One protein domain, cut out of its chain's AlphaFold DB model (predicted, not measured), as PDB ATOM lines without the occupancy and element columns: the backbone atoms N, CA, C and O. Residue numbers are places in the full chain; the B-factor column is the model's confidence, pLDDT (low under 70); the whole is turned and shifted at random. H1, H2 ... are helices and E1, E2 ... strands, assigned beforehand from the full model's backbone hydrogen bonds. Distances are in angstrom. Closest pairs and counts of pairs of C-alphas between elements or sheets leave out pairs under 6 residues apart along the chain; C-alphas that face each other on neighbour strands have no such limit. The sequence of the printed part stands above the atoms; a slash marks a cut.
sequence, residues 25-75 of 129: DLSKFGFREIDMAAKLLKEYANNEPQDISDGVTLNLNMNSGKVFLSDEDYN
ATOM      1  N   ASP A  25     -38.063  47.674  53.906       97.19
ATOM      2  CA  ASP A  25     -36.948  46.818  53.516       97.19
ATOM      3  C   ASP A  25     -37.466  45.455  53.039       97.19
ATOM      4  O   ASP A  25     -37.757  44.563  53.838       97.19
ATOM      5  N   LEU A  26     -37.540  45.275  51.716       96.56
ATOM      6  CA  LEU A  26     -37.969  44.027  51.076       96.56
ATOM      7  C   LEU A  26     -37.171  42.794  51.522       96.56
ATOM      8  O   LEU A  26     -37.693  41.684  51.447       96.56
ATOM      9  N   SER A  27     -35.936  42.946  52.019       97.06
ATOM     10  CA  SER A  27     -35.168  41.805  52.540       97.06
ATOM     11  C   SER A  27     -35.763  41.208  53.823       97.06
ATOM     12  O   SER A  27     -35.430  40.079  54.185       97.06
ATOM     13  N   LYS A  28     -36.663  41.942  54.490       96.75
ATOM     14  CA  LYS A  28     -37.400  41.499  55.682       96.75
ATOM     15  C   LYS A  28     -38.730  40.823  55.351       96.75
ATOM     16  O   LYS A  28     -39.358  40.270  56.251       96.75
ATOM     17  N   PHE A  29     -39.156  40.841  54.089       98.00
ATOM     18  CA  PHE A  29     -40.388  40.193  53.658       98.00
ATOM     19  C   PHE A  29     -40.131  38.692  53.486       98.00
ATOM     20  O   PHE A  29     -39.189  38.277  52.806       98.00
ATOM     21  N   GLY A  30     -40.977  37.857  54.090       97.62
ATOM     22  CA  GLY A  30     -40.993  36.427  53.809       97.62
ATOM     23  C   GLY A  30     -41.667  36.127  52.469       97.62
ATOM     24  O   GLY A  30     -42.250  36.997  51.824       97.62
ATOM     25  N   PHE A  31     -41.628  34.862  52.035       98.12
ATOM     26  CA  PHE A  31     -42.235  34.454  50.759       98.12
ATOM     27  C   PHE A  31     -43.733  34.773  50.670       98.12
ATOM     28  O   PHE A  31     -44.220  35.133  49.602       98.12
ATOM     29  N   ARG A  32     -44.455  34.661  51.792       97.62
ATOM     30  CA  ARG A  32     -45.884  34.984  51.864       97.62
ATOM     31  C   ARG A  32     -46.115  36.482  51.682       97.62
ATOM     32  O   ARG A  32     -46.986  36.876  50.918       97.62
ATOM     33  N   GLU A  33     -45.329  37.309  52.362       98.38
ATOM     34  CA  GLU A  33     -45.417  38.766  52.280       98.38
ATOM     35  C   GLU A  33     -45.009  39.262  50.883       98.38
ATOM     36  O   GLU A  33     -45.626  40.182  50.359       98.38
ATOM     37  N   ILE A  34     -44.043  38.609  50.228       98.50
ATOM     38  CA  ILE A  34     -43.688  38.887  48.828       98.50
ATOM     39  C   ILE A  34     -44.854  38.564  47.878       98.50
ATOM     40  O   ILE A  34     -45.141  39.362  46.989       98.50
ATOM     41  N   ASP A  35     -45.553  37.437  48.056       98.06
ATOM     42  CA  ASP A  35     -46.747  37.113  47.252       98.06
ATOM     43  C   ASP A  35     -47.867  38.147  47.459       98.06
ATOM     44  O   ASP A  35     -48.472  38.620  46.494       98.06
ATOM     45  N   MET A  36     -48.091  38.569  48.707       98.12
ATOM     46  CA  MET A  36     -49.046  39.636  49.026       98.12
ATOM     47  C   MET A  36     -48.652  40.968  48.379       98.12
ATOM     48  O   MET A  36     -49.500  41.620  47.776       98.12
ATOM     49  N   ALA A  37     -47.372  41.345  48.449       98.38
ATOM     50  CA  ALA A  37     -46.846  42.531  47.783       98.38
ATOM     51  C   ALA A  37     -47.065  42.470  46.268       98.38
ATOM     52  O   ALA A  37     -47.510  43.444  45.669       98.38
ATOM     53  N   ALA A  38     -46.801  41.318  45.646       98.25
ATOM     54  CA  ALA A  38     -46.991  41.132  44.213       98.25
ATOM     55  C   ALA A  38     -48.461  41.297  43.800       98.25
ATOM     56  O   ALA A  38     -48.743  41.963  42.805       98.25
ATOM     57  N   LYS A  39     -49.402  40.731  44.567       98.25
ATOM     58  CA  LYS A  39     -50.843  40.907  44.328       98.25
ATOM     59  C   LYS A  39     -51.272  42.360  44.512       98.25
ATOM     60  O   LYS A  39     -51.975  42.885  43.655       98.25
ATOM     61  N   LEU A  40     -50.802  43.010  45.578       98.31
ATOM     62  CA  LEU A  40     -51.148  44.396  45.890       98.31
ATOM     63  C   LEU A  40     -50.648  45.347  44.800       98.31
ATOM     64  O   LEU A  40     -51.422  46.144  44.285       98.31
ATOM     65  N   LEU A  41     -49.385  45.209  44.389       98.19
ATOM     66  CA  LEU A  41     -48.804  46.009  43.309       98.19
ATOM     67  C   LEU A  41     -49.469  45.732  41.959       98.19
ATOM     68  O   LEU A  41     -49.627  46.648  41.157       98.19
ATOM     69  N   LYS A  42     -49.868  44.481  41.697       98.31
ATOM     70  CA  LYS A  42     -50.613  44.138  40.483       98.31
ATOM     71  C   LYS A  42     -51.981  44.815  40.466       98.31
ATOM     72  O   LYS A  42     -52.364  45.326  39.420       98.31
ATOM     73  N   GLU A  43     -52.712  44.796  41.578       97.81
ATOM     74  CA  GLU A  43     -54.012  45.463  41.648       97.81
ATOM     75  C   GLU A  43     -53.854  46.980  41.561       97.81
ATOM     76  O   GLU A  43     -54.537  47.589  40.752       97.81
ATOM     77  N   TYR A  44     -52.885  47.566  42.269       97.06
ATOM     78  CA  TYR A  44     -52.549  48.989  42.166       97.06
ATOM     79  C   TYR A  44     -52.233  49.417  40.723       97.06
ATOM     80  O   TYR A  44     -52.759  50.412  40.245       97.06
ATOM     81  N   ALA A  45     -51.451  48.624  39.984       97.06
ATOM     82  CA  ALA A  45     -51.137  48.913  38.582       97.06
ATOM     83  C   ALA A  45     -52.355  48.836  37.640       97.06
ATOM     84  O   ALA A  45     -52.330  49.438  36.568       97.06
ATOM     85  N   ASN A  46     -53.391  48.069  37.999       96.44
ATOM     86  CA  ASN A  46     -54.602  47.923  37.186       96.44
ATOM     87  C   ASN A  46     -55.721  48.887  37.608       96.44
ATOM     88  O   ASN A  46     -56.508  49.298  36.761       96.44
ATOM     89  N   ASN A  47     -55.814  49.181  38.904       94.50
ATOM     90  CA  ASN A  47     -56.904  49.889  39.567       94.50
ATOM     91  C   ASN A  47     -56.317  50.765  40.688       94.50
ATOM     92  O   ASN A  47     -56.493  50.477  41.873       94.50
ATOM     93  N   GLU A  48     -55.573  51.804  40.316       91.50
ATOM     94  CA  GLU A  48     -55.036  52.775  41.272       91.50
ATOM     95  C   GLU A  48     -56.185  53.433  42.067       91.50
ATOM     96  O   GLU A  48     -57.139  53.921  41.449       91.50
ATOM     97  N   PRO A  49     -56.150  53.426  43.418       89.88
ATOM     98  CA  PRO A  49     -57.165  54.099  44.224       89.88
ATOM     99  C   PRO A  49     -57.204  55.593  43.905       89.88
ATOM    100  O   PRO A  49     -56.164  56.235  43.873       89.88
ATOM    101  N   GLN A  50     -58.392  56.167  43.720       85.88
ATOM    102  CA  GLN A  50     -58.523  57.591  43.383       85.88
ATOM    103  C   GLN A  50     -58.029  58.528  44.494       85.88
ATOM    104  O   GLN A  50     -57.556  59.621  44.207       85.88
ATOM    105  N   ASP A  51     -58.145  58.090  45.749       85.62
ATOM    106  CA  ASP A  51     -57.787  58.874  46.934       85.62
ATOM    107  C   ASP A  51     -56.316  58.692  47.353       85.62
ATOM    108  O   ASP A  51     -55.932  59.124  48.438       85.62
ATOM    109  N   ILE A  52     -55.490  58.023  46.536       92.50
ATOM    110  CA  ILE A  52     -54.062  57.878  46.829       92.50
ATOM    111  C   ILE A  52     -53.312  59.174  46.506       92.50
ATOM    112  O   ILE A  52     -53.490  59.762  45.439       92.50
ATOM    113  N   SER A  53     -52.472  59.612  47.440       94.44
ATOM    114  CA  SER A  53     -51.604  60.778  47.268       94.44
ATOM    115  C   SER A  53     -50.228  60.389  46.705       94.44
ATOM    116  O   SER A  53     -49.937  59.215  46.445       94.44
ATOM    117  N   ASP A  54     -49.358  61.379  46.519       95.25
ATOM    118  CA  ASP A  54     -47.977  61.166  46.087       95.25
ATOM    119  C   ASP A  54     -47.144  60.431  47.166       95.25
ATOM    120  O   ASP A  54     -47.555  60.204  48.305       95.25
ATOM    121  N   GLY A  55     -45.924  60.019  46.805       95.88
ATOM    122  CA  GLY A  55     -44.986  59.438  47.774       95.88
ATOM    123  C   GLY A  55     -45.319  58.006  48.214       95.88
ATOM    124  O   GLY A  55     -44.895  57.581  49.288       95.88
ATOM    125  N   VAL A  56     -46.040  57.250  47.381       97.44
ATOM    126  CA  VAL A  56     -46.462  55.872  47.667       97.44
ATOM    127  C   VAL A  56     -45.274  54.950  47.963       97.44
ATOM    128  O   VAL A  56     -44.328  54.819  47.183       97.44
ATOM    129  N   THR A  57     -45.353  54.245  49.089       98.12
ATOM    130  CA  THR A  57     -44.368  53.260  49.549       98.12
ATOM    131  C   THR A  57     -45.024  51.911  49.817       98.12
ATOM    132  O   THR A  57     -46.166  51.838  50.263       98.12
ATOM    133  N   LEU A  58     -44.292  50.825  49.553       98.38
ATOM    134  CA  LEU A  58     -44.701  49.465  49.901       98.38
ATOM    135  C   LEU A  58     -44.148  49.105  51.281       98.38
ATOM    136  O   LEU A  58     -42.934  49.107  51.489       98.38
ATOM    137  N   ASN A  59     -45.039  48.741  52.194       98.38
ATOM    138  CA  ASN A  59     -44.733  48.556  53.604       98.38
ATOM    139  C   ASN A  59     -45.161  47.171  54.096       98.38
ATOM    140  O   ASN A  59     -46.172  46.619  53.660       98.38
ATOM    141  N   LEU A  60     -44.409  46.633  55.054       98.19
ATOM    142  CA  LEU A  60     -44.758  45.448  55.833       98.19
ATOM    143  C   LEU A  60     -44.910  45.838  57.299       98.19
ATOM    144  O   LEU A  60     -43.963  46.323  57.917       98.19
ATOM    145  N   ASN A  61     -46.082  45.571  57.871       96.88
ATOM    146  CA  ASN A  61     -46.269  45.603  59.315       96.88
ATOM    147  C   ASN A  61     -45.693  44.313  59.919       96.88
ATOM    148  O   ASN A  61     -46.244  43.227  59.733       96.88
ATOM    149  N   MET A  62     -44.591  44.435  60.655       96.12
ATOM    150  CA  MET A  62     -43.834  43.314  61.221       96.12
ATOM    151  C   MET A  62     -44.583  42.583  62.343       96.12
ATOM    152  O   MET A  62     -44.264  41.430  62.631       96.12
ATOM    153  N   ASN A  63     -45.585  43.219  62.961       94.44
ATOM    154  CA  ASN A  63     -46.393  42.599  64.014       94.44
ATOM    155  C   ASN A  63     -47.542  41.763  63.439       94.44
ATOM    156  O   ASN A  63     -47.830  40.685  63.953       94.44
ATOM    157  N   SER A  64     -48.211  42.255  62.389       93.69
ATOM    158  CA  SER A  64     -49.375  41.580  61.792       93.69
ATOM    159  C   SER A  64     -49.038  40.747  60.552       93.69
ATOM    160  O   SER A  64     -49.851  39.930  60.118       93.69
ATOM    161  N   GLY A  65     -47.864  40.956  59.953       95.88
ATOM    162  CA  GLY A  65     -47.485  40.360  58.673       95.88
ATOM    163  C   GLY A  65     -48.349  40.849  57.506       95.88
ATOM    164  O   GLY A  65     -48.499  40.131  56.514       95.88
ATOM    165  N   LYS A  66     -48.990  42.016  57.637       97.00
ATOM    166  CA  LYS A  66     -49.782  42.637  56.570       97.00
ATOM    167  C   LYS A  66     -48.881  43.501  55.698       97.00
ATOM    168  O   LYS A  66     -48.040  44.238  56.208       97.00
ATOM    169  N   VAL A  67     -49.093  43.409  54.392       98.25
ATOM    170  CA  VAL A  67     -48.431  44.243  53.391       98.25
ATOM    171  C   VAL A  67     -49.427  45.276  52.894       98.25
ATOM    172  O   VAL A  67     -50.577  44.927  52.624       98.25
ATOM    173  N   PHE A  68     -48.992  46.526  52.808       98.31
ATOM    174  CA  PHE A  68     -49.844  47.663  52.483       98.31
ATOM    175  C   PHE A  68     -49.068  48.729  51.709       98.31
ATOM    176  O   PHE A  68     -47.838  48.789  51.783       98.31
ATOM    177  N   LEU A  69     -49.787  49.559  50.958       98.44
ATOM    178  CA  LEU A  69     -49.252  50.803  50.419       98.44
ATOM    179  C   LEU A  69     -49.550  51.932  51.402       98.44
ATOM    180  O   LEU A  69     -50.615  51.935  52.016       98.44
ATOM    181  N   SER A  70     -48.635  52.887  51.532       97.50
ATOM    182  CA  SER A  70     -48.937  54.157  52.187       97.50
ATOM    183  C   SER A  70     -48.390  55.331  51.403       97.50
ATOM    184  O   SER A  70     -47.298  55.229  50.843       97.50
ATOM    185  N   ASP A  71     -49.134  56.425  51.390       96.75
ATOM    186  CA  ASP A  71     -48.756  57.680  50.745       96.75
ATOM    187  C   ASP A  71     -48.185  58.690  51.756       96.75
ATOM    188  O   ASP A  71     -47.963  58.372  52.932       96.75
ATOM    189  N   GLU A  72     -47.895  59.905  51.289       96.62
ATOM    190  CA  GLU A  72     -47.360  60.985  52.124       96.62
ATOM    191  C   GLU A  72     -48.350  61.533  53.165       96.62
ATOM    192  O   GLU A  72     -47.923  62.087  54.180       96.62
ATOM    193  N   ASP A  73     -49.650  61.313  52.953       94.19
ATOM    194  CA  ASP A  73     -50.733  61.711  53.856       94.19
ATOM    195  C   ASP A  73     -51.036  60.644  54.924       94.19
ATOM    196  O   ASP A  73     -51.960  60.792  55.727       94.19
ATOM    197  N   TYR A  74     -50.218  59.588  54.986       92.88
ATOM    198  CA  TYR A  74     -50.361  58.447  55.894       92.88
ATOM    199  C   TYR A  74     -51.629  57.613  55.663       92.88
ATOM    200  O   TYR A  74     -52.017  56.827  56.539       92.88
ATOM    201  N   ASN A  75     -52.253  57.711  54.486       94.94
ATOM    202  CA  ASN A  75     -53.307  56.778  54.109       94.94
ATOM    203  C   ASN A  75     -52.701  55.384  53.946       94.94
ATOM    204  O   ASN A  75     -51.573  55.227  53.483       94.94
TER     205      ASN A  75
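Overview. This is residues 25 to 75 of the 129 residues of an uncharacterized protein of Parcubacteria group bacterium (UniProt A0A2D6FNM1). One helix, H1, packs lengthwise over one face of a small two-stranded hairpin, E1 and E2, with more of its close approaches to E2 than to E1. Residues 45 to 50, of which 45 and 46 belong to H1, stick out free of the rest, and the chain then folds back into the hairpin. The printed part has 51 residues, with one named helix and two named strands in the order H1, E1, E2; the sheet order is E1 - E2, antiparallel, and the class is mixed, helices and strands. The whole is compact, with a radius of gyration of the C-alphas of 11.1 A and spans of 29 by 22 by 16 A.

Along the chain. H1 is residues 31 to 46, 22.8 A from first to last C-alpha, beginning at C-alpha 31 (-42.235, 34.454, 50.759). E1 is residues 57 to 61, 12.6 A long. E2 is residues 66 to 70, 12.4 A long, ending at C-alpha 70 (-48.937, 54.157, 52.187).

Arrangement. E1 and E2 form a hairpin of antiparallel neighbours, their directions at 148 degrees. N 59 and O 68 are 2.8 A apart and N 61 and O 66 are 2.9 A apart, within hydrogen-bond range. The closest C-alphas of H1 and E2 are those of Ala 37 and Val 67, 6.1 A apart. Those of H1 and E1 are Ala 37 and Leu 58, 7.6 A apart. In H1 every O i to N i+4 pair is within hydrogen-bond range.

Size, cuts and confidence. The two C-alphas farthest apart are those of Ser 27 and Gln 50, at 29.6 A. The printed part has no cut. The link from H1 to E1 is short, with 10 residues, and the link from E1 to E2 is tight, with 4. The mean pLDDT of the printed part is 96.2, and no printed residue is under 70.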